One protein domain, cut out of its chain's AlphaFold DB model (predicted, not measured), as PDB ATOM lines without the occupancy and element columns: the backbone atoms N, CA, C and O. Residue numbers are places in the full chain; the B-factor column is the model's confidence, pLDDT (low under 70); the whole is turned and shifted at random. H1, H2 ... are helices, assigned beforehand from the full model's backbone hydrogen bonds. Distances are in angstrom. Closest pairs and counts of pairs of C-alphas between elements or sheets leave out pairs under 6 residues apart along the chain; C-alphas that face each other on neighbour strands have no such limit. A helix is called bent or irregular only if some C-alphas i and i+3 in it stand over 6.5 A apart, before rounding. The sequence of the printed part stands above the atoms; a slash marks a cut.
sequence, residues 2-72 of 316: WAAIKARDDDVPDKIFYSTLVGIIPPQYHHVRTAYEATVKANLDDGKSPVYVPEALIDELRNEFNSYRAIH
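This is residues 2 to 72 of the 316 residues of the protein "CCHC-type domain-containing protein" of Dendrothele bispora (strain CBS 962.96) (UniProt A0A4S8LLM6). Three helices make a small body: H2 and H3 stand as two legs joined by a tight link, and the long H4 crosses H3, with its first residue, Pro 54, packed on H2. The short H1 is set off from this body on an arm, with residues 3 to 13 sticking out on one side, while residues 43 to 48 of the loop from H3 to H4 and residues 66 to 72 of H4 stick out elsewhere. The printed part has 71 residues with four named helices, in the order H1, H2, H3, H4, and no named strand; the class is all helix. The whole is only just loose, close to compact, with a radius of gyration of the C-alphas of 13.7 A, and its outline is flat, spanning 41 by 36 by 17 A.

H1, residues 2 to 6, touches no helix. H2, residues 14 to 24, is close to but not clearly touching H3, residues 27 to 42; their closest C-alphas, those of Val 22 and Arg 33, are 7.6 A apart. H2 and H3 run opposite ways at a shallow tilt of 29 degrees. H4, residues 54 to 72, touches H2 with residue 54 alone, the closest C-alphas being those of Tyr 18 and Pro 54, 5.2 A apart. H2 and H4 run the same way at a shallow tilt of 29 degrees. H3 and H4 touch through residues 29 to 36 of H3 and 57 to 64 of H4, where the closest C-alphas, those of Val 32 and Leu 61, are 6.4 A apart. They run opposite ways at a steep tilt of 46 degrees. H1 is apart from H2, H3 and H4. In H1, H2 and H4 every O i to N i+4 pair is within hydrogen-bond range; in H3 it is 9 of 12.

H1, residues 2 to 6, begins at C-alpha 2 at (46.921, -48.389, 28.834). H2, residues 14 to 24, is 15.4 A from first to last C-alpha. H3, residues 27 to 42, is 23.5 A long and irregular, with C-alphas 28 and 31 standing 7.5 A apart; it ends at C-alpha 42 at (45.943, -25.215, 42.803). H4, residues 54 to 72, is the longest at 26.9 A and ends at C-alpha 72 at (70.789, -45.019, 39.529).

The two C-alphas farthest apart are those of Gly 47 and His 72, 42.9 A. Without the stretches that stand free, the body has 47 residues and spans 28 by 23 by 16 A. The link from H1 to H2 is short, that from H2 to H3 is tight, and that from H3 to H4 is long, with 11 residues. The printed part has no cut. The mean pLDDT of the printed part is 79.8, and residues 2 to 12 and residue 72 are under 70.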
ATOM      1  N   TRP A   2      47.713 -49.550  29.312       50.09
ATOM      2  CA  TRP A   2      46.921 -48.389  28.834       50.09
ATOM      3  C   TRP A   2      46.596 -48.415  27.329       50.09
ATOM      4  O   TRP A   2      45.432 -48.414  26.951       50.09
ATOM      5  N   ALA A   3      47.614 -48.576  26.474       55.00
ATOM      6  CA  ALA A   3      47.423 -48.682  25.024       55.00
ATOM      7  C   ALA A   3      46.559 -49.889  24.599       55.00
ATOM      8  O   ALA A   3      45.985 -49.873  23.523       55.00
ATOM      9  N   ALA A   4      46.458 -50.920  25.446       54.78
ATOM     10  CA  ALA A   4      45.658 -52.115  25.177       54.78
ATOM     11  C   ALA A   4      44.208 -51.997  25.684       54.78
ATOM     12  O   ALA A   4      43.351 -52.706  25.177       54.78
ATOM     13  N   ILE A   5      43.937 -51.121  26.661       56.16
ATOM     14  CA  ILE A   5      42.581 -50.814  27.155       56.16
ATOM     15  C   ILE A   5      41.920 -49.787  26.227       56.16
ATOM     16  O   ILE A   5      40.816 -50.020  25.757       56.16
ATOM     17  N   LYS A   6      42.643 -48.722  25.841       55.59
ATOM     18  CA  LYS A   6      42.169 -47.724  24.858       55.59
ATOM     19  C   LYS A   6      41.902 -48.341  23.474       55.59
ATOM     20  O   LYS A   6      41.031 -47.880  22.754       55.59
ATOM     21  N   ALA A   7      42.631 -49.400  23.110       56.16
ATOM     22  CA  ALA A   7      42.430 -50.137  21.858       56.16
ATOM     23  C   ALA A   7      41.225 -51.098  21.877       56.16
ATOM     24  O   ALA A   7      40.903 -51.666  20.837       56.16
ATOM     25  N   ARG A   8      40.597 -51.321  23.041       60.81
ATOM     26  CA  ARG A   8      39.422 -52.194  23.196       60.81
ATOM     27  C   ARG A   8      38.088 -51.444  23.190       60.81
ATOM     28  O   ARG A   8      37.064 -52.106  23.233       60.81
ATOM     29  N   ASP A   9      38.109 -50.114  23.080       52.59
ATOM     30  CA  ASP A   9      36.911 -49.256  23.015       52.59
ATOM     31  C   ASP A   9      35.976 -49.379  24.241       52.59
ATOM     32  O   ASP A   9      34.798 -49.038  24.193       52.59
ATOM     33  N   ASP A  10      36.514 -49.855  25.371       60.50
ATOM     34  CA  ASP A  10      35.809 -49.883  26.648       60.50
ATOM     35  C   ASP A  10      35.848 -48.466  27.254       60.50
ATOM     36  O   ASP A  10      36.892 -48.015  27.737       60.50
ATOM     37  N   ASP A  11      34.719 -47.754  27.214       64.06
ATOM     38  CA  ASP A  11      34.575 -46.377  27.709       64.06
ATOM     39  C   ASP A  11      34.586 -46.346  29.254       64.06
ATOM     40  O   ASP A  11      33.557 -46.289  29.932       64.06
ATOM     41  N   VAL A  12      35.775 -46.499  29.845       69.75
ATOM     42  CA  VAL A  12      35.973 -46.492  31.301       69.75
ATOM     43  C   VAL A  12      36.064 -45.046  31.802       69.75
ATOM     44  O   VAL A  12      36.980 -44.329  31.401       69.75
ATOM     45  N   PRO A  13      35.207 -44.616  32.751       80.94
ATOM     46  CA  PRO A  13      35.262 -43.262  33.291       80.94
ATOM     47  C   PRO A  13      36.613 -42.936  33.947       80.94
ATOM     48  O   PRO A  13      37.090 -43.686  34.807       80.94
ATOM     49  N   ASP A  14      37.160 -41.753  33.651       79.44
ATOM     50  CA  ASP A  14      38.446 -41.262  34.179       79.44
ATOM     51  C   ASP A  14      38.552 -41.341  35.706       79.44
ATOM     52  O   ASP A  14      39.614 -41.631  36.252       79.44
ATOM     53  N   LYS A  15      37.437 -41.154  36.418       79.56
ATOM     54  CA  LYS A  15      37.378 -41.270  37.881       79.56
ATOM     55  C   LYS A  15      37.678 -42.690  38.376       79.56
ATOM     56  O   LYS A  15      38.375 -42.846  39.377       79.56
ATOM     57  N   ILE A  16      37.141 -43.708  37.698       80.38
ATOM     58  CA  ILE A  16      37.365 -45.125  38.032       80.38
ATOM     59  C   ILE A  16      38.791 -45.519  37.648       80.38
ATOM     60  O   ILE A  16      39.477 -46.236  38.381       80.38
ATOM     61  N   PHE A  17      39.272 -45.012  36.515       81.94
ATOM     62  CA  PHE A  17      40.631 -45.285  36.083       81.94
ATOM     63  C   PHE A  17      41.666 -44.634  37.011       81.94
ATOM     64  O   PHE A  17      42.615 -45.295  37.432       81.94
ATOM     65  N   TYR A  18      41.442 -43.385  37.425       85.38
ATOM     66  CA  TYR A  18      42.286 -42.684  38.388       85.38
ATOM     67  C   TYR A  18      42.350 -43.406  39.738       85.38
ATOM     68  O   TYR A  18      43.442 -43.617  40.265       85.38
ATOM     69  N   SER A  19      41.208 -43.829  40.298       81.69
ATOM     70  CA  SER A  19      41.200 -44.542  41.584       81.69
ATOM     71  C   SER A  19      41.958 -45.868  41.509       81.69
ATOM     72  O   SER A  19      42.705 -46.203  42.429       81.69
ATOM     73  N   THR A  20      41.825 -46.582  40.390       84.19
ATOM     74  CA  THR A  20      42.551 -47.831  40.135       84.19
ATOM     75  C   THR A  20      44.052 -47.583  40.002       84.19
ATOM     76  O   THR A  20      44.841 -48.275  40.641       84.19
ATOM     77  N   LEU A  21      44.459 -46.563  39.233       85.81
ATOM     78  CA  LEU A  21      45.863 -46.163  39.095       85.81
ATOM     79  C   LEU A  21      46.482 -45.821  40.447       85.81
ATOM     80  O   LEU A  21      47.556 -46.309  40.777       85.81
ATOM     81  N   VAL A  22      45.790 -45.024  41.257       85.88
ATOM     82  CA  VAL A  22      46.255 -44.641  42.589       85.88
ATOM     83  C   VAL A  22      46.484 -45.854  43.496       85.88
ATOM     84  O   VAL A  22      47.437 -45.846  44.274       85.88
ATOM     85  N   GLY A  23      45.649 -46.891  43.383       82.94
ATOM     86  CA  GLY A  23      45.768 -48.120  44.170       82.94
ATOM     87  C   GLY A  23      46.948 -49.016  43.784       82.94
ATOM     88  O   GLY A  23      47.404 -49.796  44.614       82.94
ATOM     89  N   ILE A  24      47.464 -48.899  42.558       87.75
ATOM     90  CA  ILE A  24      48.579 -49.724  42.061       87.75
ATOM     91  C   ILE A  24      49.936 -49.006  42.084       87.75
ATOM     92  O   ILE A  24      50.956 -49.629  41.783       87.75
ATOM     93  N   ILE A  25      49.975 -47.706  42.404       85.62
ATOM     94  CA  ILE A  25      51.229 -46.942  42.490       85.62
ATOM     95  C   ILE A  25      52.044 -47.428  43.699       85.62
ATOM     96  O   ILE A  25      51.555 -47.347  44.828       85.62
ATOM     97  N   PRO A  26      53.303 -47.870  43.504       82.44
ATOM     98  CA  PRO A  26      54.164 -48.280  44.609       82.44
ATOM     99  C   PRO A  26      54.440 -47.134  45.597       82.44
ATOM    100  O   PRO A  26      54.554 -45.979  45.166       82.44
ATOM    101  N   PRO A  27      54.666 -47.424  46.896       82.50
ATOM    102  CA  PRO A  27      54.837 -46.390  47.915       82.50
ATOM    103  C   PRO A  27      55.947 -45.376  47.629       82.50
ATOM    104  O   PRO A  27      55.818 -44.192  47.938       82.50
ATOM    105  N   GLN A  28      57.013 -45.828  46.966       80.81
ATOM    106  CA  GLN A  28      58.151 -45.007  46.552       80.81
ATOM    107  C   GLN A  28      57.810 -43.894  45.545       80.81
ATOM    108  O   GLN A  28      58.647 -43.031  45.316       80.81
ATOM    109  N   TYR A  29      56.616 -43.912  44.941       87.31
ATOM    110  CA  TYR A  29      56.145 -42.907  43.982       87.31
ATOM    111  C   TYR A  29      54.926 -42.117  44.490       87.31
ATOM    112  O   TYR A  29      54.324 -41.347  43.737       87.31
ATOM    113  N   HIS A  30      54.543 -42.255  45.765       89.12
ATOM    114  CA  HIS A  30      53.429 -41.483  46.329       89.12
ATOM    115  C   HIS A  30      53.667 -39.967  46.315       89.12
ATOM    116  O   HIS A  30      52.705 -39.196  46.273       89.12
ATOM    117  N   HIS A  31      54.925 -39.519  46.323       87.56
ATOM    118  CA  HIS A  31      55.252 -38.096  46.214       87.56
ATOM    119  C   HIS A  31      54.810 -37.505  44.873       87.56
ATOM    120  O   HIS A  31      54.287 -36.395  44.863       87.56
ATOM    121  N   VAL A  32      54.928 -38.264  43.779       88.56
ATOM    122  CA  VAL A  32      54.471 -37.856  42.440       88.56
ATOM    123  C   VAL A  32      52.960 -37.661  42.435       88.56
ATOM    124  O   VAL A  32      52.469 -36.605  42.055       88.56
ATOM    125  N   ARG A  33      52.214 -38.633  42.976       90.69
ATOM    126  CA  ARG A  33      50.758 -38.515  43.147       90.69
ATOM    127  C   ARG A  33      50.383 -37.266  43.947       90.69
ATOM    128  O   ARG A  33      49.456 -36.552  43.586       90.69
ATOM    129  N   THR A  34      51.076 -37.021  45.055       89.44
ATOM    130  CA  THR A  34      50.759 -35.907  45.960       89.44
ATOM    131  C   THR A  34      51.023 -34.561  45.284       89.44
ATOM    132  O   THR A  34      50.226 -33.636  45.433       89.44
ATOM    133  N   ALA A  35      52.110 -34.463  44.513       88.75
ATOM    134  CA  ALA A  35      52.429 -33.292  43.706       88.75
ATOM    135  C   ALA A  35      51.362 -33.054  42.627       88.75
ATOM    136  O   ALA A  35      50.829 -31.948  42.551       88.75
ATOM    137  N   TYR A  36      50.971 -34.094  41.887       91.00
ATOM    138  CA  TYR A  36      49.897 -34.030  40.895       91.00
ATOM    139  C   TYR A  36      48.554 -33.585  41.502       91.00
ATOM    140  O   TYR A  36      47.878 -32.690  41.002       91.00
ATOM    141  N   GLU A  37      48.151 -34.162  42.636       89.00
ATOM    142  CA  GLU A  37      46.904 -33.762  43.293       89.00
ATOM    143  C   GLU A  37      46.947 -32.306  43.778       89.00
ATOM    144  O   GLU A  37      45.919 -31.625  43.771       89.00
ATOM    145  N   ALA A  38      48.119 -31.823  44.197       87.00
ATOM    146  CA  ALA A  38      48.316 -30.438  44.600       87.00
ATOM    147  C   ALA A  38      48.254 -29.474  43.406       87.00
ATOM    148  O   ALA A  38      47.634 -28.421  43.530       87.00
ATOM    149  N   THR A  39      48.822 -29.830  42.247       88.19
ATOM    150  CA  THR A  39      48.744 -28.994  41.035       88.19
ATOM    151  C   THR A  39      47.316 -28.906  40.506       88.19
ATOM    152  O   THR A  39      46.866 -27.819  40.149       88.19
ATOM    153  N   VAL A  40      46.557 -30.006  40.529       87.38
ATOM    154  CA  VAL A  40      45.137 -30.004  40.137       87.38
ATOM    155  C   VAL A  40      44.306 -29.132  41.081       87.38
ATOM    156  O   VAL A  40      43.478 -28.347  40.624       87.38
ATOM    157  N   LYS A  41      44.546 -29.217  42.395       85.44
ATOM    158  CA  LYS A  41      43.848 -28.383  43.389       85.44
ATOM    159  C   LYS A  41      44.231 -26.905  43.305       85.44
ATOM    160  O   LYS A  41      43.390 -26.061  43.574       85.44
ATOM    161  N   ALA A  42      45.474 -26.592  42.944       84.19
ATOM    162  CA  ALA A  42      45.943 -25.215  42.803       84.19
ATOM    163  C   ALA A  42      45.356 -24.503  41.572       84.19
ATOM    164  O   ALA A  42      45.221 -23.285  41.586       84.19
ATOM    165  N   ASN A  43      44.997 -25.256  40.529       82.19
ATOM    166  CA  ASN A  43      44.385 -24.729  39.304       82.19
ATOM    167  C   ASN A  43      42.846 -24.767  39.339       82.19
ATOM    168  O   ASN A  43      42.203 -24.681  38.293       82.19
ATOM    169  N   LEU A  44      42.254 -24.949  40.520       86.81
ATOM    170  CA  LEU A  44      40.814 -25.075  40.682       86.81
ATOM    171  C   LEU A  44      40.175 -23.722  41.010       86.81
ATOM    172  O   LEU A  44      40.604 -23.051  41.944       86.81
ATOM    173  N   ASP A  45      39.119 -23.357  40.278       76.94
ATOM    174  CA  ASP A  45      38.270 -22.218  40.641       76.94
ATOM    175  C   ASP A  45      37.487 -22.521  41.931       76.94
ATOM    176  O   ASP A  45      37.046 -23.660  42.147       76.94
ATOM    177  N   ASP A  46      37.243 -21.492  42.747       73.25
ATOM    178  CA  ASP A  46      36.474 -21.608  43.989       73.25
ATOM    179  C   ASP A  46      35.107 -22.281  43.747       73.25
ATOM    180  O   ASP A  46      34.261 -21.794  42.995       73.25
ATOM    181  N   GLY A  47      34.892 -23.429  44.399       70.31
ATOM    182  CA  GLY A  47      33.621 -24.163  44.390       70.31
ATOM    183  C   GLY A  47      33.483 -25.287  43.354       70.31
ATOM    184  O   GLY A  47      32.465 -25.981  43.368       70.31
ATOM    185  N   LYS A  48      34.475 -25.532  42.486       76.25
ATOM    186  CA  LYS A  48      34.467 -26.704  41.586       76.25
ATOM    187  C   LYS A  48      35.103 -27.931  42.243       76.25
ATOM    188  O   LYS A  48      35.909 -27.823  43.158       76.25
ATOM    189  N   SER A  49      34.726 -29.125  41.779       77.06
ATOM    190  CA  SER A  49      35.380 -30.379  42.182       77.06
ATOM    191  C   SER A  49      36.620 -30.641  41.321       77.06
ATOM    192  O   SER A  49      36.565 -30.400  40.114       77.06
ATOM    193  N   PRO A  50      37.723 -31.152  41.898       78.69
ATOM    194  CA  PRO A  50      38.932 -31.453  41.146       78.69
ATOM    195  C   PRO A  50      38.678 -32.580  40.147       78.69
ATOM    196  O   PRO A  50      38.246 -33.674  40.517       78.69
ATOM    197  N   VAL A  51      38.945 -32.293  38.874       84.31
ATOM    198  CA  VAL A  51      38.912 -33.280  37.793       84.31
ATOM    199  C   VAL A  51      40.327 -33.810  37.619       84.31
ATOM    200  O   VAL A  51      41.233 -33.078  37.228       84.31
ATOM    201  N   TYR A  52      40.518 -35.081  37.952       85.44
ATOM    202  CA  TYR A  52      41.801 -35.754  37.814       85.44
ATOM    203  C   TYR A  52      41.878 -36.420  36.449       85.44
ATOM    204  O   TYR A  52      41.009 -37.218  36.111       85.44
ATOM    205  N   VAL A  53      42.922 -36.094  35.690       87.50
ATOM    206  CA  VAL A  53      43.194 -36.653  34.364       87.50
ATOM    207  C   VAL A  53      44.245 -37.757  34.514       87.50
ATOM    208  O   VAL A  53      45.419 -37.460  34.751       87.50
ATOM    209  N   PRO A  54      43.866 -39.036  34.365       85.50
ATOM    210  CA  PRO A  54      44.768 -40.172  34.554       85.50
ATOM    211  C   PRO A  54      46.038 -40.123  33.695       85.50
ATOM    212  O   PRO A  54      47.114 -40.513  34.146       85.50
ATOM    213  N   GLU A  55      45.918 -39.632  32.459       84.06
ATOM    214  CA  GLU A  55      47.009 -39.596  31.476       84.06
ATOM    215  C   GLU A  55      48.140 -38.648  31.919       84.06
ATOM    216  O   GLU A  55      49.314 -38.999  31.815       84.06
ATOM    217  N   ALA A  56      47.795 -37.519  32.551       86.19
ATOM    218  CA  ALA A  56      48.770 -36.569  33.085       86.19
ATOM    219  C   ALA A  56      49.583 -37.154  34.257       86.19
ATOM    220  O   ALA A  56      50.804 -37.007  34.298       86.19
ATOM    221  N   LEU A  57      48.934 -37.889  35.170       88.56
ATOM    222  CA  LEU A  57      49.625 -38.567  36.274       88.56
ATOM    223  C   LEU A  57      50.585 -39.656  35.762       88.56
ATOM    224  O   LEU A  57      51.681 -39.827  36.298       88.56
ATOM    225  N   ILE A  58      50.193 -40.399  34.722       87.56
ATOM    226  CA  ILE A  58      51.043 -41.432  34.112       87.56
ATOM    227  C   ILE A  58      52.327 -40.819  33.541       87.56
ATOM    228  O   ILE A  58      53.401 -41.408  33.690       87.56
ATOM    229  N   ASP A  59      52.242 -39.655  32.903       88.69
ATOM    230  CA  ASP A  59      53.413 -38.998  32.322       88.69
ATOM    231  C   ASP A  59      54.361 -38.442  33.392       88.69
ATOM    232  O   ASP A  59      55.579 -38.608  33.275       88.69
ATOM    233  N   GLU A  60      53.835 -37.894  34.491       88.50
ATOM    234  CA  GLU A  60      54.656 -37.509  35.647       88.50
ATOM    235  C   GLU A  60      55.373 -38.717  36.270       88.50
ATOM    236  O   GLU A  60      56.581 -38.665  36.520       88.50
ATOM    237  N   LEU A  61      54.675 -39.847  36.441       88.38
ATOM    238  CA  LEU A  61      55.269 -41.089  36.950       88.38
ATOM    239  C   LEU A  61      56.384 -41.615  36.036       88.38
ATOM    240  O   LEU A  61      57.424 -42.066  36.520       88.38
ATOM    241  N   ARG A  62      56.197 -41.546  34.714       88.06
ATOM    242  CA  ARG A  62      57.229 -41.930  33.736       88.06
ATOM    243  C   ARG A  62      58.453 -41.028  33.821       88.06
ATOM    244  O   ARG A  62      59.576 -41.530  33.766       88.06
ATOM    245  N   ASN A  63      58.255 -39.720  33.960       88.81
ATOM    246  CA  ASN A  63      59.351 -38.761  34.080       88.81
ATOM    247  C   ASN A  63      60.162 -38.988  35.358       88.81
ATOM    248  O   ASN A  63      61.397 -39.004  35.306       88.81
ATOM    249  N   GLU A  64      59.489 -39.242  36.479       87.62
ATOM    250  CA  GLU A  64      60.153 -39.564  37.741       87.62
ATOM    251  C   GLU A  64      60.921 -40.889  37.644       87.62
ATOM    252  O   GLU A  64      62.083 -40.977  38.046       87.62
ATOM    253  N   PHE A  65      60.319 -41.913  37.029       87.31
ATOM    254  CA  PHE A  65      60.976 -43.198  36.795       87.31
ATOM    255  C   PHE A  65      62.235 -43.058  35.927       87.31
ATOM    256  O   PHE A  65      63.282 -43.629  36.238       87.31
ATOM    257  N   ASN A  66      62.164 -42.266  34.855       85.94
ATOM    258  CA  ASN A  66      63.304 -42.002  33.980       85.94
ATOM    259  C   ASN A  66      64.412 -41.220  34.700       85.94
ATOM    260  O   ASN A  66      65.591 -41.527  34.517       85.94
ATOM    261  N   SER A  67      64.044 -40.263  35.553       84.81
ATOM    262  CA  SER A  67      64.989 -39.492  36.369       84.81
ATOM    263  C   SER A  67      65.692 -40.381  37.397       84.81
ATOM    264  O   SER A  67      66.920 -40.372  37.492       84.81
ATOM    265  N   TYR A  68      64.935 -41.237  38.089       79.19
ATOM    266  CA  TYR A  68      65.471 -42.243  39.006       79.19
ATOM    267  C   TYR A  68      66.433 -43.195  38.282       79.19
ATOM    268  O   TYR A  68      67.550 -43.436  38.744       79.19
ATOM    269  N   ARG A  69      66.044 -43.684  37.097       78.44
ATOM    270  CA  ARG A  69      66.893 -44.545  36.269       78.44
ATOM    271  C   ARG A  69      68.171 -43.838  35.830       78.44
ATOM    272  O   ARG A  69      69.209 -44.473  35.871       78.44
ATOM    273  N   ALA A  70      68.137 -42.564  35.448       77.25
ATOM    274  CA  ALA A  70      69.337 -41.834  35.027       77.25
ATOM    275  C   ALA A  70      70.353 -41.642  36.169       77.25
ATOM    276  O   ALA A  70      71.561 -41.661  35.938       77.25
ATOM    277  N   ILE A  71      69.871 -41.483  37.405       74.19
ATOM    278  CA  ILE A  71      70.715 -41.279  38.591       74.19
ATOM    279  C   ILE A  71      71.241 -42.619  39.135       74.19
ATOM    280  O   ILE A  71      72.360 -42.688  39.649       74.19
ATOM    281  N   HIS A  72      70.460 -43.695  38.996       64.69
ATOM    282  CA  HIS A  72      70.789 -45.019  39.529       64.69
ATOM    283  C   HIS A  72      71.253 -46.038  38.484       64.69
ATOM    284  O   HIS A  72      71.717 -47.119  38.857       64.69
TER     285      HIS A  72